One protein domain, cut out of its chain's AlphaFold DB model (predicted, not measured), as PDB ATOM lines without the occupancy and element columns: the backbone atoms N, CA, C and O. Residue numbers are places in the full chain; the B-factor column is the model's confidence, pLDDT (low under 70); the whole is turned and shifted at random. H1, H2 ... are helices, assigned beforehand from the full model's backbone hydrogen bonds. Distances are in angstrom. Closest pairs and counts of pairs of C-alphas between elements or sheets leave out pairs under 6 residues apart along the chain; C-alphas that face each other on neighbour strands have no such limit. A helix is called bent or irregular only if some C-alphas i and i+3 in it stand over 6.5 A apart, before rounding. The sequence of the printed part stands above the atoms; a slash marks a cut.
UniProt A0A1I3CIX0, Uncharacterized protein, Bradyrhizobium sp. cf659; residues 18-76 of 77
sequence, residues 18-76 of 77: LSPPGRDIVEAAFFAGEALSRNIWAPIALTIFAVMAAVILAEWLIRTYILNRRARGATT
ATOM      1  N   LEU A  18     -13.777 -41.841   6.203       63.06
ATOM      2  CA  LEU A  18     -12.382 -42.293   6.275       63.06
ATOM      3  C   LEU A  18     -11.899 -43.015   5.019       63.06
ATOM      4  O   LEU A  18     -10.697 -43.241   4.904       63.06
ATOM      5  N   SER A  19     -12.784 -43.356   4.081       66.12
ATOM      6  CA  SER A  19     -12.354 -43.966   2.826       66.12
ATOM      7  C   SER A  19     -11.589 -42.943   1.963       66.12
ATOM      8  O   SER A  19     -12.139 -41.884   1.653       66.12
ATOM      9  N   PRO A  20     -10.341 -43.245   1.544       69.94
ATOM     10  CA  PRO A  20      -9.607 -42.443   0.563       69.94
ATOM     11  C   PRO A  20     -10.431 -42.071  -0.687       69.94
ATOM     12  O   PRO A  20     -10.493 -40.883  -0.998       69.94
ATOM     13  N   PRO A  21     -11.173 -43.000  -1.335       70.31
ATOM     14  CA  PRO A  21     -11.954 -42.659  -2.526       70.31
ATOM     15  C   PRO A  21     -13.097 -41.673  -2.251       70.31
ATOM     16  O   PRO A  21     -13.471 -40.910  -3.135       70.31
ATOM     17  N   GLY A  22     -13.660 -41.647  -1.037       67.25
ATOM     18  CA  GLY A  22     -14.707 -40.686  -0.689       67.25
ATOM     19  C   GLY A  22     -14.199 -39.243  -0.684       67.25
ATOM     20  O   GLY A  22     -14.918 -38.336  -1.101       67.25
ATOM     21  N   ARG A  23     -12.951 -39.028  -0.254       73.00
ATOM     22  CA  ARG A  23     -12.330 -37.695  -0.241       73.00
ATOM     23  C   ARG A  23     -12.009 -37.215  -1.649       73.00
ATOM     24  O   ARG A  23     -12.349 -36.079  -1.966       73.00
ATOM     25  N   ASP A  24     -11.488 -38.100  -2.494       78.19
ATOM     26  CA  ASP A  24     -11.194 -37.791  -3.897       78.19
ATOM     27  C   ASP A  24     -12.460 -37.377  -4.662       78.19
ATOM     28  O   ASP A  24     -12.437 -36.430  -5.445       78.19
ATOM     29  N   ILE A  25     -13.599 -38.024  -4.387       74.88
ATOM     30  CA  ILE A  25     -14.892 -37.667  -4.992       74.88
ATOM     31  C   ILE A  25     -15.330 -36.261  -4.572       74.88
ATOM     32  O   ILE A  25     -15.803 -35.497  -5.408       74.88
ATOM     33  N   VAL A  26     -15.189 -35.900  -3.292       75.81
ATOM     34  CA  VAL A  26     -15.562 -34.565  -2.794       75.81
ATOM     35  C   VAL A  26     -14.633 -33.493  -3.362       75.81
ATOM     36  O   VAL A  26     -15.096 -32.431  -3.781       75.81
ATOM     37  N   GLU A  27     -13.334 -33.773  -3.428       79.00
ATOM     38  CA  GLU A  27     -12.354 -32.866  -4.017       79.00
ATOM     39  C   GLU A  27     -12.627 -32.650  -5.512       79.00
ATOM     40  O   GLU A  27     -12.746 -31.510  -5.965       79.00
ATOM     41  N   ALA A  28     -12.871 -33.724  -6.264       76.12
ATOM     42  CA  ALA A  28     -13.215 -33.646  -7.679       76.12
ATOM     43  C   ALA A  28     -14.577 -32.965  -7.929       76.12
ATOM     44  O   ALA A  28     -14.736 -32.216  -8.894       76.12
ATOM     45  N   ALA A  29     -15.560 -33.175  -7.050       76.06
ATOM     46  CA  ALA A  29     -16.908 -32.628  -7.189       76.06
ATOM     47  C   ALA A  29     -17.024 -31.140  -6.832       76.06
ATOM     48  O   ALA A  29     -17.841 -30.445  -7.431       76.06
ATOM     49  N   PHE A  30     -16.252 -30.641  -5.861       73.94
ATOM     50  CA  PHE A  30     -16.414 -29.274  -5.343       73.94
ATOM     51  C   PHE A  30     -15.186 -28.384  -5.550       73.94
ATOM     52  O   PHE A  30     -15.342 -27.176  -5.729       73.94
ATOM     53  N   PHE A  31     -13.982 -28.961  -5.573       76.25
ATOM     54  CA  PHE A  31     -12.719 -28.218  -5.591       76.25
ATOM     55  C   PHE A  31     -11.940 -28.336  -6.907       76.25
ATOM     56  O   PHE A  31     -11.003 -27.568  -7.115       76.25
ATOM     57  N   ALA A  32     -12.351 -29.205  -7.839       75.81
ATOM     58  CA  ALA A  32     -11.745 -29.259  -9.167       75.81
ATOM     59  C   ALA A  32     -11.839 -27.894  -9.874       75.81
ATOM     60  O   ALA A  32     -12.930 -27.327 -10.019       75.81
ATOM     61  N   GLY A  33     -10.689 -27.378 -10.323       70.81
ATOM     62  CA  GLY A  33     -10.591 -26.158 -11.136       70.81
ATOM     63  C   GLY A  33     -11.088 -26.350 -12.573       70.81
ATOM     64  O   GLY A  33     -11.444 -25.383 -13.241       70.81
ATOM     65  N   GLU A  34     -11.176 -27.600 -13.031       77.06
ATOM     66  CA  GLU A  34     -11.709 -27.962 -14.342       77.06
ATOM     67  C   GLU A  34     -13.232 -28.159 -14.296       77.06
ATOM     68  O   GLU A  34     -13.753 -29.014 -13.572       77.06
ATOM     69  N   ALA A  35     -13.958 -27.404 -15.127       75.88
ATOM     70  CA  ALA A  35     -15.419 -27.464 -15.204       75.88
ATOM     71  C   ALA A  35     -15.950 -28.848 -15.627       75.88
ATOM     72  O   ALA A  35     -17.021 -29.253 -15.180       75.88
ATOM     73  N   LEU A  36     -15.196 -29.591 -16.449       78.12
ATOM     74  CA  LEU A  36     -15.571 -30.934 -16.900       78.12
ATOM     75  C   LEU A  36     -15.590 -31.940 -15.741       78.12
ATOM     76  O   LEU A  36     -16.574 -32.654 -15.565       78.12
ATOM     77  N   SER A  37     -14.531 -31.951 -14.929       77.81
ATOM     78  CA  SER A  37     -14.430 -32.809 -13.744       77.81
ATOM     79  C   SER A  37     -15.576 -32.517 -12.773       77.81
ATOM     80  O   SER A  37     -16.324 -33.419 -12.393       77.81
ATOM     81  N   ARG A  38     -15.824 -31.231 -12.492       78.62
ATOM     82  CA  ARG A  38     -16.927 -30.800 -11.628       78.62
ATOM     83  C   ARG A  38     -18.293 -31.269 -12.133       78.62
ATOM     84  O   ARG A  38     -19.094 -31.761 -11.345       78.62
ATOM     85  N   ASN A  39     -18.565 -31.143 -13.432       82.69
ATOM     86  CA  ASN A  39     -19.874 -31.478 -13.999       82.69
ATOM     87  C   ASN A  39     -20.166 -32.992 -13.997       82.69
ATOM     88  O   ASN A  39     -21.327 -33.394 -13.974       82.69
ATOM     89  N   ILE A  40     -19.124 -33.831 -13.993       82.00
ATOM     90  CA  ILE A  40     -19.242 -35.294 -13.898       82.00
ATOM     91  C   ILE A  40     -19.332 -35.738 -12.432       82.00
ATOM     92  O   ILE A  40     -20.197 -36.538 -12.076       82.00
ATOM     93  N   TRP A  41     -18.467 -35.209 -11.565       85.12
ATOM     94  CA  TRP A  41     -18.356 -35.667 -10.179       85.12
ATOM     95  C   TRP A  41     -19.412 -35.076  -9.240       85.12
ATOM     96  O   TRP A  41     -19.848 -35.768  -8.320       85.12
ATOM     97  N   ALA A  42     -19.891 -33.850  -9.476       82.00
ATOM     98  CA  ALA A  42     -20.933 -33.226  -8.655       82.00
ATOM     99  C   ALA A  42     -22.231 -34.053  -8.542       82.00
ATOM    100  O   ALA A  42     -22.663 -34.301  -7.413       82.00
ATOM    101  N   PRO A  43     -22.863 -34.535  -9.635       83.00
ATOM    102  CA  PRO A  43     -24.080 -35.342  -9.515       83.00
ATOM    103  C   PRO A  43     -23.837 -36.683  -8.806       83.00
ATOM    104  O   PRO A  43     -24.700 -37.155  -8.062       83.00
ATOM    105  N   ILE A  44     -22.652 -37.279  -8.976       83.50
ATOM    106  CA  ILE A  44     -22.261 -38.522  -8.295       83.50
ATOM    107  C   ILE A  44     -22.135 -38.277  -6.788       83.50
ATOM    108  O   ILE A  44     -22.745 -38.992  -5.993       83.50
ATOM    109  N   ALA A  45     -21.413 -37.226  -6.391       83.25
ATOM    110  CA  ALA A  45     -21.259 -36.841  -4.992       83.25
ATOM    111  C   ALA A  45     -22.617 -36.541  -4.336       83.25
ATOM    112  O   ALA A  45     -22.903 -37.031  -3.244       83.25
ATOM    113  N   LEU A  46     -23.496 -35.805  -5.025       83.31
ATOM    114  CA  LEU A  46     -24.851 -35.523  -4.545       83.31
ATOM    115  C   LEU A  46     -25.686 -36.794  -4.370       83.31
ATOM    116  O   LEU A  46     -26.400 -36.919  -3.378       83.31
ATOM    117  N   THR A  47     -25.568 -37.756  -5.285       84.88
ATOM    118  CA  THR A  47     -26.255 -39.052  -5.170       84.88
ATOM    119  C   THR A  47     -25.778 -39.816  -3.937       84.88
ATOM    120  O   THR A  47     -26.596 -40.342  -3.184       84.88
ATOM    121  N   ILE A  48     -24.469 -39.828  -3.677       81.25
ATOM    122  CA  ILE A  48     -23.893 -40.459  -2.482       81.25
ATOM    123  C   ILE A  48     -24.443 -39.798  -1.212       81.25
ATOM    124  O   ILE A  48     -24.921 -40.499  -0.317       81.25
ATOM    125  N   PHE A  49     -24.463 -38.463  -1.149       81.62
ATOM    126  CA  PHE A  49     -25.046 -37.743  -0.014       81.62
ATOM    127  C   PHE A  49     -26.542 -38.023   0.160       81.62
ATOM    128  O   PHE A  49     -27.001 -38.216   1.286       81.62
ATOM    129  N   ALA A  50     -27.301 -38.102  -0.934       83.75
ATOM    130  CA  ALA A  50     -28.722 -38.423  -0.895       83.75
ATOM    131  C   ALA A  50     -28.973 -39.838  -0.348       83.75
ATOM    132  O   ALA A  50     -29.838 -40.022   0.510       83.75
ATOM    133  N   VAL A  51     -28.183 -40.827  -0.778       83.38
ATOM    134  CA  VAL A  51     -28.264 -42.201  -0.257       83.38
ATOM    135  C   VAL A  51     -27.913 -42.239   1.231       83.38
ATOM    136  O   VAL A  51     -28.639 -42.858   2.009       83.38
ATOM    137  N   MET A  52     -26.860 -41.535   1.659       77.44
ATOM    138  CA  MET A  52     -26.521 -41.428   3.083       77.44
ATOM    139  C   MET A  52     -27.672 -40.836   3.901       77.44
ATOM    140  O   MET A  52     -28.054 -41.400   4.928       77.44
ATOM    141  N   ALA A  53     -28.258 -39.731   3.434       78.81
ATOM    142  CA  ALA A  53     -29.391 -39.094   4.094       78.81
ATOM    143  C   ALA A  53     -30.600 -40.041   4.186       78.81
ATOM    144  O   ALA A  53     -31.227 -40.137   5.243       78.81
ATOM    145  N   ALA A  54     -30.888 -40.793   3.120       80.06
ATOM    146  CA  ALA A  54     -31.968 -41.773   3.095       80.06
ATOM    147  C   ALA A  54     -31.749 -42.913   4.105       80.06
ATOM    148  O   ALA A  54     -32.680 -43.273   4.824       80.06
ATOM    149  N   VAL A  55     -30.527 -43.445   4.215       79.75
ATOM    150  CA  VAL A  55     -30.188 -44.501   5.188       79.75
ATOM    151  C   VAL A  55     -30.348 -44.001   6.624       79.75
ATOM    152  O   VAL A  55     -30.948 -44.689   7.453       79.75
ATOM    153  N   ILE A  56     -29.871 -42.787   6.918       78.50
ATOM    154  CA  ILE A  56     -30.017 -42.162   8.241       78.50
ATOM    155  C   ILE A  56     -31.501 -41.985   8.588       78.50
ATOM    156  O   ILE A  56     -31.932 -42.339   9.690       78.50
ATOM    157  N   LEU A  57     -32.297 -41.476   7.643       79.81
ATOM    158  CA  LEU A  57     -33.728 -41.261   7.840       79.81
ATOM    159  C   LEU A  57     -34.483 -42.582   8.035       79.81
ATOM    160  O   LEU A  57     -35.334 -42.677   8.921       79.81
ATOM    161  N   ALA A  58     -34.155 -43.612   7.253       78.75
ATOM    162  CA  ALA A  58     -34.749 -44.938   7.378       78.75
ATOM    163  C   ALA A  58     -34.458 -45.556   8.753       78.75
ATOM    164  O   ALA A  58     -35.374 -46.054   9.409       78.75
ATOM    165  N   GLU A  59     -33.215 -45.471   9.238       78.88
ATOM    166  CA  GLU A  59     -32.871 -45.962  10.575       78.88
ATOM    167  C   GLU A  59     -33.653 -45.213  11.666       78.88
ATOM    168  O   GLU A  59     -34.160 -45.831  12.609       78.88
ATOM    169  N   TRP A  60     -33.808 -43.894  11.524       78.88
ATOM    170  CA  TRP A  60     -34.600 -43.092  12.452       78.88
ATOM    171  C   TRP A  60     -36.086 -43.483  12.443       78.88
ATOM    172  O   TRP A  60     -36.671 -43.695  13.507       78.88
ATOM    173  N   LEU A  61     -36.687 -43.663  11.263       77.00
ATOM    174  CA  LEU A  61     -38.081 -44.091  11.110       77.00
ATOM    175  C   LEU A  61     -38.332 -45.471  11.719       77.00
ATOM    176  O   LEU A  61     -39.290 -45.641  12.474       77.00
ATOM    177  N   ILE A  62     -37.456 -46.444  11.447       79.56
ATOM    178  CA  ILE A  62     -37.555 -47.797  12.008       79.56
ATOM    179  C   ILE A  62     -37.512 -47.737  13.540       79.56
ATOM    180  O   ILE A  62     -38.323 -48.378  14.212       79.56
ATOM    181  N   ARG A  63     -36.615 -46.925  14.116       72.50
ATOM    182  CA  ARG A  63     -36.522 -46.743  15.573       72.50
ATOM    183  C   ARG A  63     -37.790 -46.123  16.148       72.50
ATOM    184  O   ARG A  63     -38.334 -46.664  17.112       72.50
ATOM    185  N   THR A  64     -38.280 -45.037  15.556       74.06
ATOM    186  CA  THR A  64     -39.519 -44.369  15.981       74.06
ATOM    187  C   THR A  64     -40.711 -45.322  15.910       74.06
ATOM    188  O   THR A  64     -41.496 -45.406  16.855       74.06
ATOM    189  N   TYR A  65     -40.806 -46.115  14.843       80.44
ATOM    190  CA  TYR A  65     -41.853 -47.117  14.682       80.44
ATOM    191  C   TYR A  65     -41.797 -48.199  15.771       80.44
ATOM    192  O   TYR A  65     -42.812 -48.495  16.403       80.44
ATOM    193  N   ILE A  66     -40.613 -48.756  16.052       79.81
ATOM    194  CA  ILE A  66     -40.435 -49.772  17.102       79.81
ATOM    195  C   ILE A  66     -40.761 -49.202  18.490       79.81
ATOM    196  O   ILE A  66     -41.416 -49.880  19.284       79.81
ATOM    197  N   LEU A  67     -40.331 -47.972  18.793       74.75
ATOM    198  CA  LEU A  67     -40.616 -47.311  20.072       74.75
ATOM    199  C   LEU A  67     -42.117 -47.070  20.258       74.75
ATOM    200  O   LEU A  67     -42.669 -47.464  21.286       74.75
ATOM    201  N   ASN A  68     -42.793 -46.518  19.246       77.12
ATOM    202  CA  ASN A  68     -44.242 -46.315  19.279       77.12
ATOM    203  C   ASN A  68     -45.004 -47.639  19.402       77.12
ATOM    204  O   ASN A  68     -45.988 -47.719  20.135       77.12
ATOM    205  N   ARG A  69     -44.541 -48.701  18.732       74.19
ATOM    206  CA  ARG A  69     -45.148 -50.033  18.847       74.19
ATOM    207  C   ARG A  69     -44.990 -50.613  20.254       74.19
ATOM    208  O   ARG A  69     -45.947 -51.173  20.780       74.19
ATOM    209  N   ARG A  70     -43.817 -50.463  20.882       68.12
ATOM    210  CA  ARG A  70     -43.588 -50.911  22.268       68.12
ATOM    211  C   ARG A  70     -44.423 -50.127  23.277       68.12
ATOM    212  O   ARG A  70     -44.969 -50.741  24.183       68.12
ATOM    213  N   ALA A  71     -44.557 -48.812  23.100       70.00
ATOM    214  CA  ALA A  71     -45.414 -47.987  23.949       70.00
ATOM    215  C   ALA A  71     -46.881 -48.438  23.872       70.00
ATOM    216  O   ALA A  71     -47.518 -48.616  24.902       70.00
ATOM    217  N   ARG A  72     -47.386 -48.722  22.662       66.75
ATOM    218  CA  ARG A  72     -48.751 -49.238  22.466       66.75
ATOM    219  C   ARG A  72     -48.968 -50.615  23.093       66.75
ATOM    220  O   ARG A  72     -50.005 -50.831  23.702       66.75
ATOM    221  N   GLY A  73     -47.996 -51.524  22.985       68.62
ATOM    222  CA  GLY A  73     -48.091 -52.851  23.605       68.62
ATOM    223  C   GLY A  73     -48.103 -52.823  25.138       68.62
ATOM    224  O   GLY A  73     -48.713 -53.692  25.748       68.62
ATOM    225  N   ALA A  74     -47.475 -51.815  25.754       60.72
ATOM    226  CA  ALA A  74     -47.447 -51.642  27.208       60.72
ATOM    227  C   ALA A  74     -48.739 -51.039  27.794       60.72
ATOM    228  O   ALA A  74     -48.920 -51.086  29.001       60.72
ATOM    229  N   THR A  75     -49.624 -50.462  26.973       58.59
ATOM    230  CA  THR A  75     -50.913 -49.889  27.419       58.59
ATOM    231  C   THR A  75     -52.057 -50.911  27.403       58.59
ATOM    232  O   THR A  75     -53.116 -50.662  27.964       58.59
ATOM    233  N   THR A  76     -51.858 -52.059  26.755       57.19
ATOM    234  CA  THR A  76     -52.843 -53.153  26.644       57.19
ATOM    235  C   THR A  76     -52.622 -54.309  27.630       57.19
ATOM    236  O   THR A  76     -53.349 -55.296  27.546       57.19
TER     237      THR A  76
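What this domain is: This is residues 18 to 76 of the 77 residues of an uncharacterized protein of Bradyrhizobium sp. cf659 (UniProt A0A1I3CIX0). One long helix, H2, makes the length of the domain, and a short helix, H1, meets it near its first residues, so that the two form a lopsided V with one short and one long limb. Residues 49 to 76, of which 49 to 75 belong to H2, stick out from the body as a long arm. The printed part has 59 residues with two named helices, H1 then H2 along the chain, and no named strand; the class is all helix. The whole is extended, with a radius of gyration of the C-alphas of 19.1 A, and spans 63 by 21 by 11 A.

Where its parts are: H2 is residues 35 to 75, 59.8 A from first to last C-alpha; C-alpha 35 is at (-15.419, -27.464, -15.204), and C-alpha 75 is at (-50.913, -49.889, 27.419). It has a kink of 27 degrees near residue 42. It is irregular, but only just: C-alphas 40 and 43 are 6.53 A apart. H1 is residues 20 to 31, 15.8 A long, and begins with C-alpha 20 at (-9.607, -42.443, 0.563).

How they stand to each other: H2 touches H1 with residues 37 to 45 alone. The closest C-alphas of the two, those of Ala 29 and Ala 42, are 4.3 A apart. Their lines stand at a steep tilt of 62 degrees, and they run opposite ways. A tight link of 3 residues joins H1 to H2. In H1 every O i to N i+4 pair is within hydrogen-bond range; in H2 35 of 37 are.

The domain as a whole: The two C-alphas farthest apart, those of Glu 34 and Thr 76, are 63.3 A apart. Without the stretch that stands free, the body of 31 residues spans 26 by 18 by 9 A. The printed part has no cut. The mean pLDDT of the printed part is 76.0; residues 18 to 20, 22, 70 and 72 to 76 are under 70.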